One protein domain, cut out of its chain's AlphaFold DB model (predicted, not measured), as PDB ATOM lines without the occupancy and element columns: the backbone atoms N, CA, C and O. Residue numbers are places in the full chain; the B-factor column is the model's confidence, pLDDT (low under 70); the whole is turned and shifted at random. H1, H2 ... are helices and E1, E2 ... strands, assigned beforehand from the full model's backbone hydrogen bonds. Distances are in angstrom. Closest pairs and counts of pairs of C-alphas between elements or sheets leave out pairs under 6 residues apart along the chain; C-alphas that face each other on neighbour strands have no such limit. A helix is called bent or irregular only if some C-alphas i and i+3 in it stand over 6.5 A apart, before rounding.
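Overview. This is residues 25 to 155 of the 410 residues of an uncharacterized protein of Ralstonia sp. MD27 (UniProt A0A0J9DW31). Two separate two-stranded hairpins, the longer E3-E4 and the shorter E1-E2, pack on two sides of the short helix H1 at the core, and the kinked helix H4 crosses H1 on a third side. The short helices H2 and H3 lie at one end of the domain and H5 at the other, while the link of residues 42 to 54 loops outward to Gly 47. The printed part has 131 residues, with five named helices and four named strands in the order E1 E2 H1 H2 H3 H4 H5 E3 E4; both sheets are antiparallel, and the class is mixed, helices and strands. The whole is compact, with a radius of gyration of the C-alphas of 14.6 A and spans of 42 by 40 by 31 A.

Arrangement. E3, residues 136 to 143, and E4, residues 147 to 154, form an antiparallel hairpin, with N 139 and O 151 within hydrogen-bond range at 2.9 A. The closest C-alphas of E3 and H1, residues 55 to 63, are those of Val 138 and Pro 55, 5.8 A apart. E1, residues 25 to 29, and E2, residues 36 to 41, form the other antiparallel hairpin, with N 26 and O 39 at 2.8 A. E2 and H1 have 13 pairs of C-alphas within 8 A, the closest Tyr 38 and Thr 58 at 4.6 A. E2 and E3 are apart. H4, residues 87 to 107, touches H1 with residues 90 to 94 alone, closest at the C-alphas of Phe 93 and Ile 60, 5.8 A, at a steep tilt of 39 degrees, opposite ways. H4 is irregular, C-alphas 100 and 103 being 7.9 A apart, and has a kink of 69 degrees near residue 101. H5, residues 128 to 135, touches H4 at residues 104 to 105 alone, about perpendicular at 79 degrees; the closest C-alphas are those of Leu 132 and Ala 104, 7.0 A. H2, residues 70 to 75, only just touches H1, with 3 pairs of C-alphas within 8 A, the closest Val 70 and Gly 62 at 5.2 A. H3, residues 77 to 82, is close to H2 but not clearly touching, with the C-alphas of Leu 79 and Leu 73 closest at 5.9 A. Each O i to N i+4 pair is within hydrogen-bond range in H1, H2 and H5, against 15 of 17 in H4 and 0 of 2 in H3, where 2 of 3 O i to N i+3 pairs are.

Along the chain. E1 begins at C-alpha 25 (157.132, 89.708, 128.665), and E4, 22.7 A long, ends at C-alpha 154 (135.091, 82.417, 143.311). E3 measures 20.3 A, E2 17.3 A, E1 13.2 A and H1 12.1 A. H4, 27.8 A from first to last C-alpha, begins at (156.378, 100.435, 136.568).

Size, cuts and confidence. The C-alphas farthest apart, those of Gly 47 and Gly 144, are 43.4 A apart. The printed part has no cut; the links E2 to H1 and H4 to H5 are long. The mean pLDDT of the printed part is 79.5, and residues 65 to 69, 81 to 83 and 137 to 155 are under 70.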
ATOM      1  N   LEU A  25     158.241  90.596 128.343       89.12
ATOM      2  CA  LEU A  25     157.132  89.708 128.665       89.12
ATOM      3  C   LEU A  25     157.682  88.321 128.999       89.12
ATOM      4  O   LEU A  25     158.590  87.826 128.330       89.12
ATOM      5  N   LEU A  26     157.107  87.694 130.013       91.06
ATOM      6  CA  LEU A  26     157.361  86.316 130.405       91.06
ATOM      7  C   LEU A  26     156.121  85.488 130.075       91.06
ATOM      8  O   LEU A  26     155.001  85.967 130.259       91.06
ATOM      9  N   ARG A  27     156.316  84.259 129.592       90.94
ATOM     10  CA  ARG A  27     155.237  83.318 129.272       90.94
ATOM     11  C   ARG A  27     155.495  81.998 129.976       90.94
ATOM     12  O   ARG A  27     156.539  81.386 129.765       90.94
ATOM     13  N   GLY A  28     154.520  81.567 130.762       89.88
ATOM     14  CA  GLY A  28     154.431  80.220 131.304       89.88
ATOM     15  C   GLY A  28     153.430  79.413 130.490       89.88
ATOM     16  O   GLY A  28     152.418  79.943 130.030       89.88
ATOM     17  N   GLU A  29     153.726  78.139 130.294       88.19
ATOM     18  CA  GLU A  29     152.868  77.203 129.580       88.19
ATOM     19  C   GLU A  29     152.812  75.900 130.373       88.19
ATOM     20  O   GLU A  29     153.849  75.389 130.800       88.19
ATOM     21  N   SER A  30     151.604  75.386 130.602       83.62
ATOM     22  CA  SER A  30     151.416  74.082 131.230       83.62
ATOM     23  C   SER A  30     151.986  72.974 130.346       83.62
ATOM     24  O   SER A  30     152.090  73.105 129.127       83.62
ATOM     25  N   ARG A  31     152.329  71.833 130.949       78.31
ATOM     26  CA  ARG A  31     152.923  70.696 130.224       78.31
ATOM     27  C   ARG A  31     152.046  70.182 129.075       78.31
ATOM     28  O   ARG A  31     152.574  69.678 128.091       78.31
ATOM     29  N   ASP A  32     150.728  70.298 129.209       78.88
ATOM     30  CA  ASP A  32     149.749  69.913 128.188       78.88
ATOM     31  C   ASP A  32     149.460  71.020 127.155       78.88
ATOM     32  O   ASP A  32     148.650  70.814 126.253       78.88
ATOM     33  N   GLY A  33     150.100  72.189 127.284       77.94
ATOM     34  CA  GLY A  33     149.941  73.342 126.396       77.94
ATOM     35  C   GLY A  33     148.588  74.053 126.498       77.94
ATOM     36  O   GLY A  33     148.336  74.994 125.746       77.94
ATOM     37  N   LYS A  34     147.694  73.621 127.398       74.94
ATOM     38  CA  LYS A  34     146.327  74.159 127.483       74.94
ATOM     39  C   LYS A  34     146.252  75.481 128.232       74.94
ATOM     40  O   LYS A  34     145.404  76.313 127.916       74.94
ATOM     41  N   THR A  35     147.139  75.684 129.198       80.25
ATOM     42  CA  THR A  35     147.164  76.884 130.026       80.25
ATOM     43  C   THR A  35     148.389  77.701 129.679       80.25
ATOM     44  O   THR A  35     149.524  77.255 129.838       80.25
ATOM     45  N   VAL A  36     148.149  78.928 129.222       86.50
ATOM     46  CA  VAL A  36     149.198  79.894 128.917       86.50
ATOM     47  C   VAL A  36     148.973  81.132 129.767       86.50
ATOM     48  O   VAL A  36     147.931  81.778 129.674       86.50
ATOM     49  N   LEU A  37     149.970  81.461 130.578       89.88
ATOM     50  CA  LEU A  37     149.960  82.598 131.487       89.88
ATOM     51  C   LEU A  37     151.124  83.525 131.167       89.88
ATOM     52  O   LEU A  37     152.128  83.124 130.575       89.88
ATOM     53  N   TYR A  38     150.984  84.778 131.571       91.19
ATOM     54  CA  TYR A  38     151.931  85.828 131.254       91.19
ATOM     55  C   TYR A  38     152.266  86.681 132.471       91.19
ATOM     56  O   TYR A  38     151.478  86.826 133.402       91.19
ATOM     57  N   SER A  39     153.446  87.283 132.439       93.19
ATOM     58  CA  SER A  39     153.885  88.292 133.400       93.19
ATOM     59  C   SER A  39     154.756  89.319 132.698       93.19
ATOM     60  O   SER A  39     155.241  89.066 131.597       93.19
ATOM     61  N   VAL A  40     154.962  90.482 133.304       91.69
ATOM     62  CA  VAL A  40     155.759  91.561 132.712       91.69
ATOM     63  C   VAL A  40     156.827  92.046 133.671       91.69
ATOM     64  O   VAL A  40     156.649  92.033 134.886       91.69
ATOM     65  N   VAL A  41     157.914  92.554 133.102       91.94
ATOM     66  CA  VAL A  41     158.952  93.266 133.840       91.94
ATOM     67  C   VAL A  41     159.184  94.600 133.146       91.94
ATOM     68  O   VAL A  41     159.550  94.635 131.970       91.94
ATOM     69  N   ALA A  42     158.940  95.704 133.858       91.25
ATOM     70  CA  ALA A  42     159.061  97.051 133.300       91.25
ATOM     71  C   ALA A  42     160.504  97.566 133.283       91.25
ATOM     72  O   ALA A  42     160.903  98.247 132.340       91.25
ATOM     73  N   THR A  43     161.288  97.241 134.310       88.56
ATOM     74  CA  THR A  43     162.660  97.730 134.493       88.56
ATOM     75  C   THR A  43     163.625  96.569 134.640       88.56
ATOM     76  O   THR A  43     163.340  95.593 135.330       88.56
ATOM     77  N   LYS A  44     164.795  96.674 134.004       82.31
ATOM     78  CA  LYS A  44     165.875  95.715 134.224       82.31
ATOM     79  C   LYS A  44     166.444  95.976 135.617       82.31
ATOM     80  O   LYS A  44     166.787  97.119 135.905       82.31
ATOM     81  N   ALA A  45     166.513  94.952 136.460       77.75
ATOM     82  CA  ALA A  45     167.246  95.049 137.714       77.75
ATOM     83  C   ALA A  45     168.683  94.568 137.514       77.75
ATOM     84  O   ALA A  45     168.939  93.659 136.716       77.75
ATOM     85  N   ASP A  46     169.595  95.145 138.285       78.56
ATOM     86  CA  ASP A  46     170.969  94.676 138.405       78.56
ATOM     87  C   ASP A  46     171.003  93.535 139.436       78.56
ATOM     88  O   ASP A  46     171.400  93.717 140.584       78.56
ATOM     89  N   GLY A  47     170.483  92.364 139.055       85.62
ATOM     90  CA  GLY A  47     170.454  91.181 139.916       85.62
ATOM     91  C   GLY A  47     169.266  90.254 139.675       85.62
ATOM     92  O   GLY A  47     168.617  90.289 138.627       85.62
ATOM     93  N   THR A  48     168.990  89.409 140.668       87.38
ATOM     94  CA  THR A  48     167.840  88.500 140.660       87.38
ATOM     95  C   THR A  48     166.550  89.287 140.835       87.38
ATOM     96  O   THR A  48     166.422  90.098 141.751       87.38
ATOM     97  N   ILE A  49     165.574  89.001 139.978       89.81
ATOM     98  CA  ILE A  49     164.209  89.499 140.118       89.81
ATOM     99  C   ILE A  49     163.251  88.335 140.314       89.81
ATOM    100  O   ILE A  49     163.446  87.255 139.756       89.81
ATOM    101  N   THR A  50     162.177  88.589 141.047       91.50
ATOM    102  CA  THR A  50     161.021  87.700 141.092       91.50
ATOM    103  C   THR A  50     159.962  88.226 140.137       91.50
ATOM    104  O   THR A  50     159.628  89.411 140.155       91.50
ATOM    105  N   ALA A  51     159.436  87.332 139.306       92.75
ATOM    106  CA  ALA A  51     158.278  87.595 138.473       92.75
ATOM    107  C   ALA A  51     157.345  86.383 138.530       92.75
ATOM    108  O   ALA A  51     157.671  85.307 138.042       92.75
ATOM    109  N   ASN A  52     156.182  86.560 139.134       94.44
ATOM    110  CA  ASN A  52     155.140  85.557 139.233       94.44
ATOM    111  C   ASN A  52     154.433  85.439 137.883       94.44
ATOM    112  O   ASN A  52     154.098  86.460 137.281       94.44
ATOM    113  N   ILE A  53     154.184  84.211 137.423       92.69
ATOM    114  CA  ILE A  53     153.376  83.925 136.233       92.69
ATOM    115  C   ILE A  53     152.092  83.244 136.708       92.69
ATOM    116  O   ILE A  53     152.040  82.035 136.908       92.69
ATOM    117  N   THR A  54     151.067  84.056 136.934       91.38
ATOM    118  CA  THR A  54     149.776  83.676 137.515       91.38
ATOM    119  C   THR A  54     148.631  84.267 136.685       91.38
ATOM    120  O   THR A  54     148.849  85.127 135.821       91.38
ATOM    121  N   PRO A  55     147.375  83.862 136.934       88.44
ATOM    122  CA  PRO A  55     146.225  84.548 136.357       88.44
ATOM    123  C   PRO A  55     146.193  86.055 136.677       88.44
ATOM    124  O   PRO A  55     145.874  86.856 135.798       88.44
ATOM    125  N   PHE A  56     146.622  86.483 137.873       90.25
ATOM    126  CA  PHE A  56     146.695  87.910 138.221       90.25
ATOM    127  C   PHE A  56     147.795  88.661 137.471       90.25
ATOM    128  O   PHE A  56     147.538  89.747 136.952       90.25
ATOM    129  N   SER A  57     149.003  88.101 137.346       92.44
ATOM    130  CA  SER A  57     150.049  88.743 136.537       92.44
ATOM    131  C   SER A  57     149.642  88.816 135.062       92.44
ATOM    132  O   SER A  57     149.959  89.789 134.380       92.44
ATOM    133  N   THR A  58     148.876  87.826 134.586       89.06
ATOM    134  CA  THR A  58     148.324  87.795 133.226       89.06
ATOM    135  C   THR A  58     147.275  88.882 133.029       89.06
ATOM    136  O   THR A  58     147.296  89.569 132.007       89.06
ATOM    137  N   TYR A  59     146.396  89.084 134.013       84.25
ATOM    138  CA  TYR A  59     145.444  90.191 134.030       84.25
ATOM    139  C   TYR A  59     146.166  91.541 133.964       84.25
ATOM    140  O   TYR A  59     145.830  92.372 133.119       84.25
ATOM    141  N   ILE A  60     147.194  91.743 134.798       87.81
ATOM    142  CA  ILE A  60     147.986  92.979 134.799       87.81
ATOM    143  C   ILE A  60     148.640  93.182 133.429       87.81
ATOM    144  O   ILE A  60     148.502  94.253 132.835       87.81
ATOM    145  N   ALA A  61     149.292  92.144 132.891       87.00
ATOM    146  CA  ALA A  61     149.892  92.164 131.561       87.00
ATOM    147  C   ALA A  61     148.865  92.561 130.489       87.00
ATOM    148  O   ALA A  61     149.137  93.457 129.693       87.00
ATOM    149  N   GLY A  62     147.676  91.950 130.502       80.44
ATOM    150  CA  GLY A  62     146.600  92.189 129.537       80.44
ATOM    151  C   GLY A  62     145.974  93.567 129.627       80.44
ATOM    152  O   GLY A  62     145.728  94.192 128.596       80.44
ATOM    153  N   GLY A  63     145.785  94.078 130.840       76.31
ATOM    154  CA  GLY A  63     145.268  95.422 131.061       76.31
ATOM    155  C   GLY A  63     146.142  96.509 130.432       76.31
ATOM    156  O   GLY A  63     145.624  97.522 129.963       76.31
ATOM    157  N   MET A  64     147.457  96.292 130.348       76.69
ATOM    158  CA  MET A  64     148.383  97.275 129.777       76.69
ATOM    159  C   MET A  64     148.402  97.308 128.249       76.69
ATOM    160  O   MET A  64     148.891  98.286 127.685       76.69
ATOM    161  N   VAL A  65     147.913  96.263 127.574       68.69
ATOM    162  CA  VAL A  65     148.151  96.077 126.130       68.69
ATOM    163  C   VAL A  65     146.906  96.077 125.264       68.69
ATOM    164  O   VAL A  65     147.012  95.980 124.041       68.69
ATOM    165  N   MET A  66     145.746  96.292 125.885       61.47
ATOM    166  CA  MET A  66     144.490  96.556 125.195       61.47
ATOM    167  C   MET A  66     144.653  97.686 124.160       61.47
ATOM    168  O   MET A  66     145.230  98.731 124.478       61.47
ATOM    169  N   PRO A  67     144.146  97.502 122.925       50.62
ATOM    170  CA  PRO A  67     143.219  96.444 122.491       50.62
ATOM    171  C   PRO A  67     143.862  95.104 122.075       50.62
ATOM    172  O   PRO A  67     143.148  94.193 121.673       50.62
ATOM    173  N   ASN A  68     145.185  94.943 122.155       52.00
ATOM    174  CA  ASN A  68     145.845  93.692 121.775       52.00
ATOM    175  C   ASN A  68     145.769  92.665 122.914       52.00
ATOM    176  O   ASN A  68     146.057  92.982 124.066       52.00
ATOM    177  N   ALA A  69     145.431  91.412 122.600       67.31
ATOM    178  CA  ALA A  69     145.561  90.319 123.561       67.31
ATOM    179  C   ALA A  69     147.042  90.141 123.950       67.31
ATOM    180  O   ALA A  69     147.933  90.351 123.127       67.31
ATOM    181  N   VAL A  70     147.339  89.711 125.182       77.75
ATOM    182  CA  VAL A  70     148.736  89.463 125.611       77.75
ATOM    183  C   VAL A  70     149.450  88.468 124.692       77.75
ATOM    184  O   VAL A  70     150.638  88.616 124.409       77.75
ATOM    185  N   SER A  71     148.719  87.497 124.146       78.75
ATOM    186  CA  SER A  71     149.229  86.571 123.131       78.75
ATOM    187  C   SER A  71     149.721  87.282 121.865       78.75
ATOM    188  O   SER A  71     150.706  86.855 121.266       78.75
ATOM    189  N   THR A  72     149.106  88.400 121.475       77.00
ATOM    190  CA  THR A  72     149.551  89.232 120.350       77.00
ATOM    191  C   THR A  72     150.886  89.909 120.646       77.00
ATOM    192  O   THR A  72     151.721  89.992 119.749       77.00
ATOM    193  N   LEU A  73     151.136  90.347 121.886       78.56
ATOM    194  CA  LEU A  73     152.458  90.865 122.272       78.56
ATOM    195  C   LEU A  73     153.533  89.793 122.203       78.56
ATOM    196  O   LEU A  73     154.648  90.065 121.770       78.56
ATOM    197  N   TRP A  74     153.199  88.589 122.665       84.62
ATOM    198  CA  TRP A  74     154.130  87.474 122.655       84.62
ATOM    199  C   TRP A  74     154.514  87.098 121.221       84.62
ATOM    200  O   TRP A  74     155.694  86.945 120.913       84.62
ATOM    201  N   SER A  75     153.526  87.031 120.325       84.19
ATOM    202  CA  SER A  75     153.734  86.752 118.900       84.19
ATOM    203  C   SER A  75     154.346  87.926 118.128       84.19
ATOM    204  O   SER A  75     154.947  87.716 117.076       84.19
ATOM    205  N   ASN A  76     154.226  89.159 118.629       82.31
ATOM    206  CA  ASN A  76     154.815  90.356 118.031       82.31
ATOM    207  C   ASN A  76     155.515  91.238 119.087       82.31
ATOM    208  O   ASN A  76     154.995  92.292 119.473       82.31
ATOM    209  N   PRO A  77     156.733  90.859 119.525       78.62
ATOM    210  CA  PRO A  77     157.467  91.576 120.567       78.62
ATOM    211  C   PRO A  77     157.796  93.031 120.214       78.62
ATOM    212  O   PRO A  77     158.032  93.838 121.109       78.62
ATOM    213  N   ALA A  78     157.778  93.411 118.931       79.75
ATOM    214  CA  ALA A  78     157.960  94.803 118.515       79.75
ATOM    215  C   ALA A  78     156.828  95.727 119.001       79.75
ATOM    216  O   ALA A  78     156.973  96.949 118.982       79.75
ATOM    217  N   LEU A  79     155.701  95.163 119.450       77.06
ATOM    218  CA  LEU A  79     154.637  95.913 120.111       77.06
ATOM    219  C   LEU A  79     154.988  96.264 121.557       77.06
ATOM    220  O   LEU A  79     154.491  97.268 122.053       77.06
ATOM    221  N   ILE A  80     155.880  95.516 122.216       75.31
ATOM    222  CA  ILE A  80     156.248  95.751 123.620       75.31
ATOM    223  C   ILE A  80     156.813  97.166 123.806       75.31
ATOM    224  O   ILE A  80     156.351  97.908 124.673       75.31
ATOM    225  N   SER A  81     157.719  97.594 122.922       68.06
ATOM    226  CA  SER A  81     158.280  98.954 122.935       68.06
ATOM    227  C   SER A  81     157.239 100.051 122.672       68.06
ATOM    228  O   SER A  81     157.454 101.200 123.045       68.06
ATOM    229  N   LYS A  82     156.092  99.704 122.074       65.19
ATOM    230  CA  LYS A  82     154.963 100.614 121.816       65.19
ATOM    231  C   LYS A  82     153.909 100.593 122.928       65.19
ATOM    232  O   LYS A  82     153.174 101.561 123.082       65.19
ATOM    233  N   THR A  83     153.836  99.516 123.711       63.47
ATOM    234  CA  THR A  83     152.768  99.276 124.703       63.47
ATOM    235  C   THR A  83     152.902 100.046 126.014       63.47
ATOM    236  O   THR A  83     152.054  99.905 126.892       63.47
ATOM    237  N   GLN A  84     153.912 100.914 126.151       71.12
ATOM    238  CA  GLN A  84     154.106 101.747 127.344       71.12
ATOM    239  C   GLN A  84     154.054 100.921 128.651       71.12
ATOM    240  O   GLN A  84     153.427 101.350 129.621       71.12
ATOM    241  N   ILE A  85     154.652  99.723 128.673       84.31
ATOM    242  CA  ILE A  85     154.796  98.941 129.909       84.31
ATOM    243  C   ILE A  85     155.770  99.707 130.805       84.31
ATOM    244  O   ILE A  85     156.969  99.756 130.537       84.31
ATOM    245  N   THR A  86     155.238 100.342 131.845       88.81
ATOM    246  CA  THR A  86     156.002 101.105 132.835       88.81
ATOM    247  C   THR A  86     155.686 100.594 134.231       88.81
ATOM    248  O   THR A  86     154.606 100.045 134.465       88.81
ATOM    249  N   GLN A  87     156.602 100.819 135.175       91.31
ATOM    250  CA  GLN A  87     156.378 100.435 136.568       91.31
ATOM    251  C   GLN A  87     155.127 101.117 137.137       91.31
ATOM    252  O   GLN A  87     154.287 100.457 137.728       91.31
ATOM    253  N   ALA A  88     154.914 102.398 136.820       90.62
ATOM    254  CA  ALA A  88     153.725 103.135 137.244       90.62
ATOM    255  C   ALA A  88     152.402 102.488 136.781       90.62
ATOM    256  O   ALA A  88     151.418 102.491 137.524       90.62
ATOM    257  N   LYS A  89     152.358 101.911 135.569       88.00
ATOM    258  CA  LYS A  89     151.173 101.173 135.107       88.00
ATOM    259  C   LYS A  89     151.021  99.847 135.841       88.00
ATOM    260  O   LYS A  89     149.911  99.543 136.268       88.00
ATOM    261  N   ILE A  90     152.112  99.097 136.017       91.31
ATOM    262  CA  ILE A  90     152.108  97.859 136.808       91.31
ATOM    263  C   ILE A  90     151.550  98.134 138.208       91.31
ATOM    264  O   ILE A  90     150.606  97.468 138.623       91.31
ATOM    265  N   ASP A  91     152.062  99.158 138.889       92.25
ATOM    266  CA  ASP A  91     151.635  99.537 140.235       92.25
ATOM    267  C   ASP A  91     150.160  99.954 140.258       92.25
ATOM    268  O   ASP A  91     149.421  99.564 141.157       92.25
ATOM    269  N   SER A  92     149.698 100.683 139.237       89.38
ATOM    270  CA  SER A  92     148.291 101.085 139.111       89.38
ATOM    271  C   SER A  92     147.355  99.879 138.978       89.38
ATOM    272  O   SER A  92     146.345  99.804 139.678       89.38
ATOM    273  N   PHE A  93     147.693  98.907 138.125       87.75
ATOM    274  CA  PHE A  93     146.918  97.669 137.985       87.75
ATOM    275  C   PHE A  93     147.004  96.786 139.237       87.75
ATOM    276  O   PHE A  93     145.998  96.209 139.647       87.75
ATOM    277  N   ASN A  94     148.174  96.711 139.874       92.62
ATOM    278  CA  ASN A  94     148.366  95.976 141.122       92.62
ATOM    279  C   ASN A  94     147.511  96.566 142.254       92.62
ATOM    280  O   ASN A  94     146.812  95.835 142.950       92.62
ATOM    281  N   ASN A  95     147.503  97.893 142.404       90.19
ATOM    282  CA  ASN A  95     146.689  98.593 143.398       90.19
ATOM    283  C   ASN A  95     145.192  98.460 143.116       90.19
ATOM    284  O   ASN A  95     144.403  98.311 144.051       90.19
ATOM    285  N   LEU A  96     144.798  98.466 141.840       83.81
ATOM    286  CA  LEU A  96     143.419  98.194 141.465       83.81
ATOM    287  C   LEU A  96     143.000  96.784 141.912       83.81
ATOM    288  O   LEU A  96     142.001  96.653 142.622       83.81
ATOM    289  N   LEU A  97     143.783  95.756 141.557       85.44
ATOM    290  CA  LEU A  97     143.515  94.377 141.969       85.44
ATOM    291  C   LEU A  97     143.462  94.249 143.493       85.44
ATOM    292  O   LEU A  97     142.524  93.655 144.013       85.44
ATOM    293  N   LYS A  98     144.407  94.856 144.225       89.19
ATOM    294  CA  LYS A  98     144.388  94.883 145.698       89.19
ATOM    295  C   LYS A  98     143.096  95.462 146.253       89.19
ATOM    296  O   LYS A  98     142.509  94.874 147.148       89.19
ATOM    297  N   SER A  99     142.653  96.604 145.728       83.62
ATOM    298  CA  SER A  99     141.417  97.261 146.167       83.62
ATOM    299  C   SER A  99     140.196  96.359 145.959       83.62
ATOM    300  O   SER A  99     139.325  96.253 146.820       83.62
ATOM    301  N   GLN A 100     140.164  95.639 144.840       78.31
ATOM    302  CA  GLN A 100     139.054  94.758 144.476       78.31
ATOM    303  C   GLN A 100     139.071  93.436 145.242       78.31
ATOM    304  O   GLN A 100     138.012  92.890 145.546       78.31
ATOM    305  N   LEU A 101     140.265  92.958 145.585       79.88
ATOM    306  CA  LEU A 101     140.513  91.746 146.358       79.88
ATOM    307  C   LEU A 101     140.639  92.016 147.863       79.88
ATOM    308  O   LEU A 101     140.874  91.075 148.614       79.88
ATOM    309  N   ALA A 102     140.483  93.264 148.321       81.50
ATOM    310  CA  ALA A 102     140.775  93.668 149.697       81.50
ATOM    311  C   ALA A 102     140.110  92.778 150.763       81.50
ATOM    312  O   ALA A 102     140.800  92.403 151.715       81.50
ATOM    313  N   PRO A 103     138.835  92.355 150.616       75.62
ATOM    314  CA  PRO A 103     138.236  91.439 151.579       75.62
ATOM    315  C   PRO A 103     138.939  90.075 151.619       75.62
ATOM    316  O   PRO A 103     139.239  89.581 152.700       75.62
ATOM    317  N   ALA A 104     139.248  89.485 150.459       77.44
ATOM    318  CA  ALA A 104     139.912  88.182 150.373       77.44
ATOM    319  C   ALA A 104     141.368  88.243 150.864       77.44
ATOM    320  O   ALA A 104     141.796  87.385 151.627       77.44
ATOM    321  N   ILE A 105     142.101  89.301 150.498       84.38
ATOM    322  CA  ILE A 105     143.457  89.585 150.999       84.38
ATOM    323  C   ILE A 105     143.455  89.664 152.531       84.38
ATOM    324  O   ILE A 105     144.293  89.039 153.177       84.38
ATOM    325  N   THR A 106     142.479  90.374 153.110       81.44
ATOM    326  CA  THR A 106     142.327  90.499 154.567       81.44
ATOM    327  C   THR A 106     141.998  89.153 155.213       81.44
ATOM    328  O   THR A 106     142.627  88.782 156.197       81.44
ATOM    329  N   ALA A 107     141.050  88.394 154.652       74.56
ATOM    330  CA  ALA A 107     140.651  87.094 155.195       74.56
ATOM    331  C   ALA A 107     141.774  86.047 155.162       74.56
ATOM    332  O   ALA A 107     141.817  85.173 156.022       74.56
ATOM    333  N   LEU A 108     142.688  86.144 154.194       80.62
ATOM    334  CA  LEU A 108     143.831  85.241 154.047       80.62
ATOM    335  C   LEU A 108     145.096  85.744 154.762       80.62
ATOM    336  O   LEU A 108     146.168  85.174 154.566       80.62
ATOM    337  N   ASN A 109     144.986  86.804 155.575       85.88
ATOM    338  CA  ASN A 109     146.102  87.440 156.285       85.88
ATOM    339  C   ASN A 109     147.282  87.808 155.367       85.88
ATOM    340  O   ASN A 109     148.445  87.742 155.764       85.88
ATOM    341  N   VAL A 110     146.993  88.196 154.122       87.50
ATOM    342  CA  VAL A 110     148.009  88.666 153.181       87.50
ATOM    343  C   VAL A 110     148.233  90.158 153.413       87.50
ATOM    344  O   VAL A 110     147.290  90.948 153.397       87.50
ATOM    345  N   ASP A 111     149.488  90.568 153.596       92.94
ATOM    346  CA  ASP A 111     149.824  91.980 153.770       92.94
ATOM    347  C   ASP A 111     149.632  92.759 152.459       92.94
ATOM    348  O   ASP A 111     150.468  92.764 151.549       92.94
ATOM    349  N   ALA A 112     148.504  93.464 152.376       91.62
ATOM    350  CA  ALA A 112     148.146  94.290 151.235       91.62
ATOM    351  C   ALA A 112     149.165  95.406 150.959       91.62
ATOM    352  O   ALA A 112     149.237  95.876 149.825       91.62
ATOM    353  N   SER A 113     149.935  95.867 151.948       93.56
ATOM    354  CA  SER A 113     150.869  96.984 151.767       93.56
ATOM    355  C   SER A 113     152.106  96.566 150.966       93.56
ATOM    356  O   SER A 113     152.536  97.298 150.074       93.56
ATOM    357  N   THR A 114     152.596  95.344 151.183       92.81
ATOM    358  CA  THR A 114     153.800  94.796 150.540       92.81
ATOM    359  C   THR A 114     153.502  93.878 149.354       92.81
ATOM    360  O   THR A 114     154.399  93.572 148.569       92.81
ATOM    361  N   LEU A 115     152.244  93.466 149.168       94.81
ATOM    362  CA  LEU A 115     151.860  92.558 148.090       94.81
ATOM    363  C   LEU A 115     152.090  93.155 146.687       94.81
ATOM    364  O   LEU A 115     151.672  94.259 146.350       94.81
ATOM    365  N   SER A 116     152.690  92.383 145.803       95.31
ATOM    366  CA  SER A 116     152.757  92.629 144.372       95.31
ATOM    367  C   SER A 116     152.444  91.317 143.685       95.31
ATOM    368  O   SER A 116     153.195  90.350 143.809       95.31
ATOM    369  N   PHE A 117     151.350  91.283 142.928       94.62
ATOM    370  CA  PHE A 117     150.967  90.090 142.174       94.62
ATOM    371  C   PHE A 117     151.983  89.730 141.082       94.62
ATOM    372  O   PHE A 117     151.927  88.625 140.550       94.62
ATOM    373  N   ILE A 118     152.918  90.636 140.770       94.75
ATOM    374  CA  ILE A 118     154.042  90.378 139.872       94.75
ATOM    375  C   ILE A 118     155.305  89.997 140.640       94.75
ATOM    376  O   ILE A 118     155.952  89.043 140.244       94.75
ATOM    377  N   SER A 119     155.690  90.714 141.693       94.25
ATOM    378  CA  SER A 119     157.066  90.635 142.213       94.25
ATOM    379  C   SER A 119     157.202  90.117 143.640       94.25
ATOM    380  O   SER A 119     158.326  89.875 144.066       94.25
ATOM    381  N   THR A 120     156.110  89.939 144.388       94.75
ATOM    382  CA  THR A 120     156.185  89.367 145.740       94.75
ATOM    383  C   THR A 120     156.267  87.847 145.634       94.75
ATOM    384  O   THR A 120     155.318  87.246 145.125       94.75
ATOM    385  N   PRO A 121     157.354  87.208 146.099       92.31
ATOM    386  CA  PRO A 121     157.434  85.755 146.135       92.31
ATOM    387  C   PRO A 121     156.329  85.177 147.019       92.31
ATOM    388  O   PRO A 121     156.007  85.746 148.064       92.31
ATOM    389  N   PHE A 122     155.783  84.029 146.633       91.94
ATOM    390  CA  PHE A 122     154.862  83.270 147.472       91.94
ATOM    391  C   PHE A 122     155.118  81.761 147.316       91.94
ATOM    392  O   PHE A 122     155.516  81.324 146.236       91.94
ATOM    393  N   PRO A 123     154.940  80.967 148.386       89.06
ATOM    394  CA  PRO A 123     155.026  79.512 148.315       89.06
ATOM    395  C   PRO A 123     153.746  78.906 147.724       89.06
ATOM    396  O   PRO A 123     152.655  79.395 148.001       89.06
ATOM    397  N   THR A 124     153.868  77.808 146.976       87.00
ATOM    398  CA  THR A 124     152.727  77.005 146.496       87.00
ATOM    399  C   THR A 124     152.269  76.023 147.582       87.00
ATOM    400  O   THR A 124     152.551  74.825 147.515       87.00
ATOM    401  N   ASN A 125     151.700  76.545 148.668       84.62
ATOM    402  CA  ASN A 125     151.338  75.778 149.863       84.62
ATOM    403  C   ASN A 125     149.865  75.932 150.277       84.62
ATOM    404  O   ASN A 125     149.538  75.682 151.437       84.62
ATOM    405  N   HIS A 126     148.998  76.369 149.362       82.69
ATOM    406  CA  HIS A 126     147.577  76.617 149.601       82.69
ATOM    407  C   HIS A 126     147.302  77.630 150.728       82.69
ATOM    408  O   HIS A 126     146.251  77.589 151.365       82.69
ATOM    409  N   ALA A 127     148.235  78.552 150.992       83.44
ATOM    410  CA  ALA A 127     148.091  79.617 151.983       83.44
ATOM    411  C   ALA A 127     148.416  80.997 151.387       83.44
ATOM    412  O   ALA A 127     149.067  81.124 150.349       83.44
ATOM    413  N   GLY A 128     147.952  82.063 152.046       89.06
ATOM    414  CA  GLY A 128     148.237  83.442 151.647       89.06
ATOM    415  C   GLY A 128     147.854  83.743 150.192       89.06
ATOM    416  O   GLY A 128     146.689  83.643 149.812       89.06
ATOM    417  N   VAL A 129     148.836  84.130 149.369       89.88
ATOM    418  CA  VAL A 129     148.617  84.441 147.943       89.88
ATOM    419  C   VAL A 129     148.238  83.197 147.136       89.88
ATOM    420  O   VAL A 129     147.448  83.314 146.204       89.88
ATOM    421  N   ASP A 130     148.743  82.019 147.498       87.88
ATOM    422  CA  ASP A 130     148.413  80.772 146.801       87.88
ATOM    423  C   ASP A 130     146.952  80.379 147.041       87.88
ATOM    424  O   ASP A 130     146.201  80.171 146.095       87.88
ATOM    425  N   ALA A 131     146.488  80.467 148.295       82.00
ATOM    426  CA  ALA A 131     145.068  80.311 148.625       82.00
ATOM    427  C   ALA A 131     144.177  81.308 147.865       82.00
ATOM    428  O   ALA A 131     143.078  80.970 147.425       82.00
ATOM    429  N   LEU A 132     144.648  82.549 147.695       84.56
ATOM    430  CA  LEU A 132     143.922  83.567 146.938       84.56
ATOM    431  C   LEU A 132     143.794  83.182 145.457       84.56
ATOM    432  O   LEU A 132     142.741  83.399 144.859       84.56
ATOM    433  N   LEU A 133     144.849  82.610 144.871       85.81
ATOM    434  CA  LEU A 133     144.852  82.102 143.498       85.81
ATOM    435  C   LEU A 133     143.964  80.858 143.351       85.81
ATOM    436  O   LEU A 133     143.231  80.753 142.372       85.81
ATOM    437  N   ASP A 134     143.965  79.960 144.333       80.50
ATOM    438  CA  ASP A 134     143.149  78.740 144.320       80.50
ATOM    439  C   ASP A 134     141.646  79.024 144.377       80.50
ATOM    440  O   ASP A 134     140.838  78.317 143.758       80.50
ATOM    441  N   GLN A 135     141.267  80.070 145.114       71.00
ATOM    442  CA  GLN A 135     139.878  80.478 145.281       71.00
ATOM    443  C   GLN A 135     139.306  81.173 144.044       71.00
ATOM    444  O   GLN A 135     138.080  81.209 143.907       71.00
ATOM    445  N   LEU A 136     140.154  81.712 143.161       70.62
ATOM    446  CA  LEU A 136     139.750  82.627 142.098       70.62
ATOM    447  C   LEU A 136     140.081  82.092 140.702       70.62
ATOM    448  O   LEU A 136     141.231  82.052 140.281       70.62
ATOM    449  N   ASP A 137     139.042  81.766 139.935       66.75
ATOM    450  CA  ASP A 137     139.153  81.542 138.492       66.75
ATOM    451  C   ASP A 137     139.140  82.899 137.784       66.75
ATOM    452  O   ASP A 137     138.090  83.538 137.682       66.75
ATOM    453  N   VAL A 138     140.309  83.360 137.332       64.19
ATOM    454  CA  VAL A 138     140.453  84.598 136.555       64.19
ATOM    455  C   VAL A 138     140.618  84.256 135.084       64.19
ATOM    456  O   VAL A 138     141.632  83.687 134.677       64.19
ATOM    457  N   ARG A 139     139.658  84.677 134.261       60.75
ATOM    458  CA  ARG A 139     139.663  84.377 132.825       60.75
ATOM    459  C   ARG A 139     139.259  85.550 131.956       60.75
ATOM    460  O   ARG A 139     138.429  86.377 132.328       60.75
ATOM    461  N   ALA A 140     139.837  85.568 130.761       57.09
ATOM    462  CA  ALA A 140     139.457  86.455 129.678       57.09
ATOM    463  C   ALA A 140     138.173  85.935 129.004       57.09
ATOM    464  O   ALA A 140     138.140  84.802 128.531       57.09
ATOM    465  N   ILE A 141     137.131  86.760 128.919       54.22
ATOM    466  CA  ILE A 141     135.887  86.488 128.193       54.22
ATOM    467  C   ILE A 141     135.790  87.455 127.014       54.22
ATOM    468  O   ILE A 141     136.001  88.653 127.194       54.22
ATOM    469  N   PRO A 142     135.439  87.005 125.804       50.47
ATOM    470  CA  PRO A 142     135.137  87.916 124.708       50.47
ATOM    471  C   PRO A 142     133.944  88.824 125.065       50.47
ATOM    472  O   PRO A 142     132.849  88.327 125.314       50.47
ATOM    473  N   SER A 143     134.114  90.151 125.049       50.44
ATOM    474  CA  SER A 143     132.966  91.053 124.872       50.44
ATOM    475  C   SER A 143     132.773  91.272 123.377       50.44
ATOM    476  O   SER A 143     133.746  91.513 122.665       50.44
ATOM    477  N   GLY A 144     131.538  91.190 122.888       40.84
ATOM    478  CA  GLY A 144     131.194  91.197 121.456       40.84
ATOM    479  C   GLY A 144     131.664  92.400 120.613       40.84
ATOM    480  O   GLY A 144     131.325  92.464 119.440       40.84
ATOM    481  N   THR A 145     132.440  93.337 121.163       48.66
ATOM    482  CA  THR A 145     133.035  94.505 120.487       48.66
ATOM    483  C   THR A 145     134.552  94.392 120.272       48.66
ATOM    484  O   THR A 145     135.219  95.394 120.025       48.66
ATOM    485  N   GLY A 146     135.134  93.193 120.397       43.06
ATOM    486  CA  GLY A 146     136.587  92.999 120.285       43.06
ATOM    487  C   GLY A 146     137.366  93.456 121.523       43.06
ATOM    488  O   GLY A 146     138.593  93.476 121.502       43.06
ATOM    489  N   SER A 147     136.670  93.797 122.612       46.28
ATOM    490  CA  SER A 147     137.296  93.990 123.921       46.28
ATOM    491  C   SER A 147     137.302  92.667 124.690       46.28
ATOM    492  O   SER A 147     136.339  91.900 124.641       46.28
ATOM    493  N   VAL A 148     138.378  92.387 125.416       44.41
ATOM    494  CA  VAL A 148     138.418  91.285 126.383       44.41
ATOM    495  C   VAL A 148     137.752  91.772 127.671       44.41
ATOM    496  O   VAL A 148     137.995  92.901 128.075       44.41
ATOM    497  N   GLN A 149     136.895  90.969 128.295       53.22
ATOM    498  CA  GLN A 149     136.457  91.120 129.685       53.22
ATOM    499  C   GLN A 149     137.290  90.207 130.557       53.22
ATOM    500  O   GLN A 149     137.688  89.141 130.108       53.22
ATOM    501  N   TRP A 150     137.528  90.589 131.801       52.56
ATOM    502  CA  TRP A 150     138.095  89.673 132.777       52.56
ATOM    503  C   TRP A 150     137.036  89.387 133.820       52.56
ATOM    504  O   TRP A 150     136.409  90.299 134.356       52.56
ATOM    505  N   GLU A 151     136.825  88.109 134.066       55.66
ATOM    506  CA  GLU A 151     135.929  87.624 135.095       55.66
ATOM    507  C   GLU A 151     136.778  86.930 136.146       55.66
ATOM    508  O   GLU A 151     137.571  86.055 135.801       55.66
ATOM    509  N   ALA A 152     136.612  87.335 137.404       54.88
ATOM    510  CA  ALA A 152     137.001  86.513 138.533       54.88
ATOM    511  C   ALA A 152     135.761  85.812 139.058       54.88
ATOM    512  O   ALA A 152     134.779  86.458 139.431       54.88
ATOM    513  N   ARG A 153     135.818  84.488 139.107       55.53
ATOM    514  CA  ARG A 153     134.848  83.691 139.844       55.53
ATOM    515  C   ARG A 153     135.513  83.199 141.103       55.53
ATOM    516  O   ARG A 153     136.585  82.608 141.039       55.53
ATOM    517  N   THR A 154     134.847  83.366 142.233       54.09
ATOM    518  CA  THR A 154     135.091  82.417 143.311       54.09
ATOM    519  C   THR A 154     134.590  81.057 142.832       54.09
ATOM    520  O   THR A 154     133.576  80.991 142.130       54.09
ATOM    521  N   ARG A 155     135.264  79.957 143.188       51.00
ATOM    522  CA  ARG A 155     134.803  78.601 142.809       51.00
ATOM    523  C   ARG A 155     133.347  78.302 143.218       51.00
ATOM    524  O   ARG A 155     132.758  77.365 142.690       51.00
TER     525      ARG A 155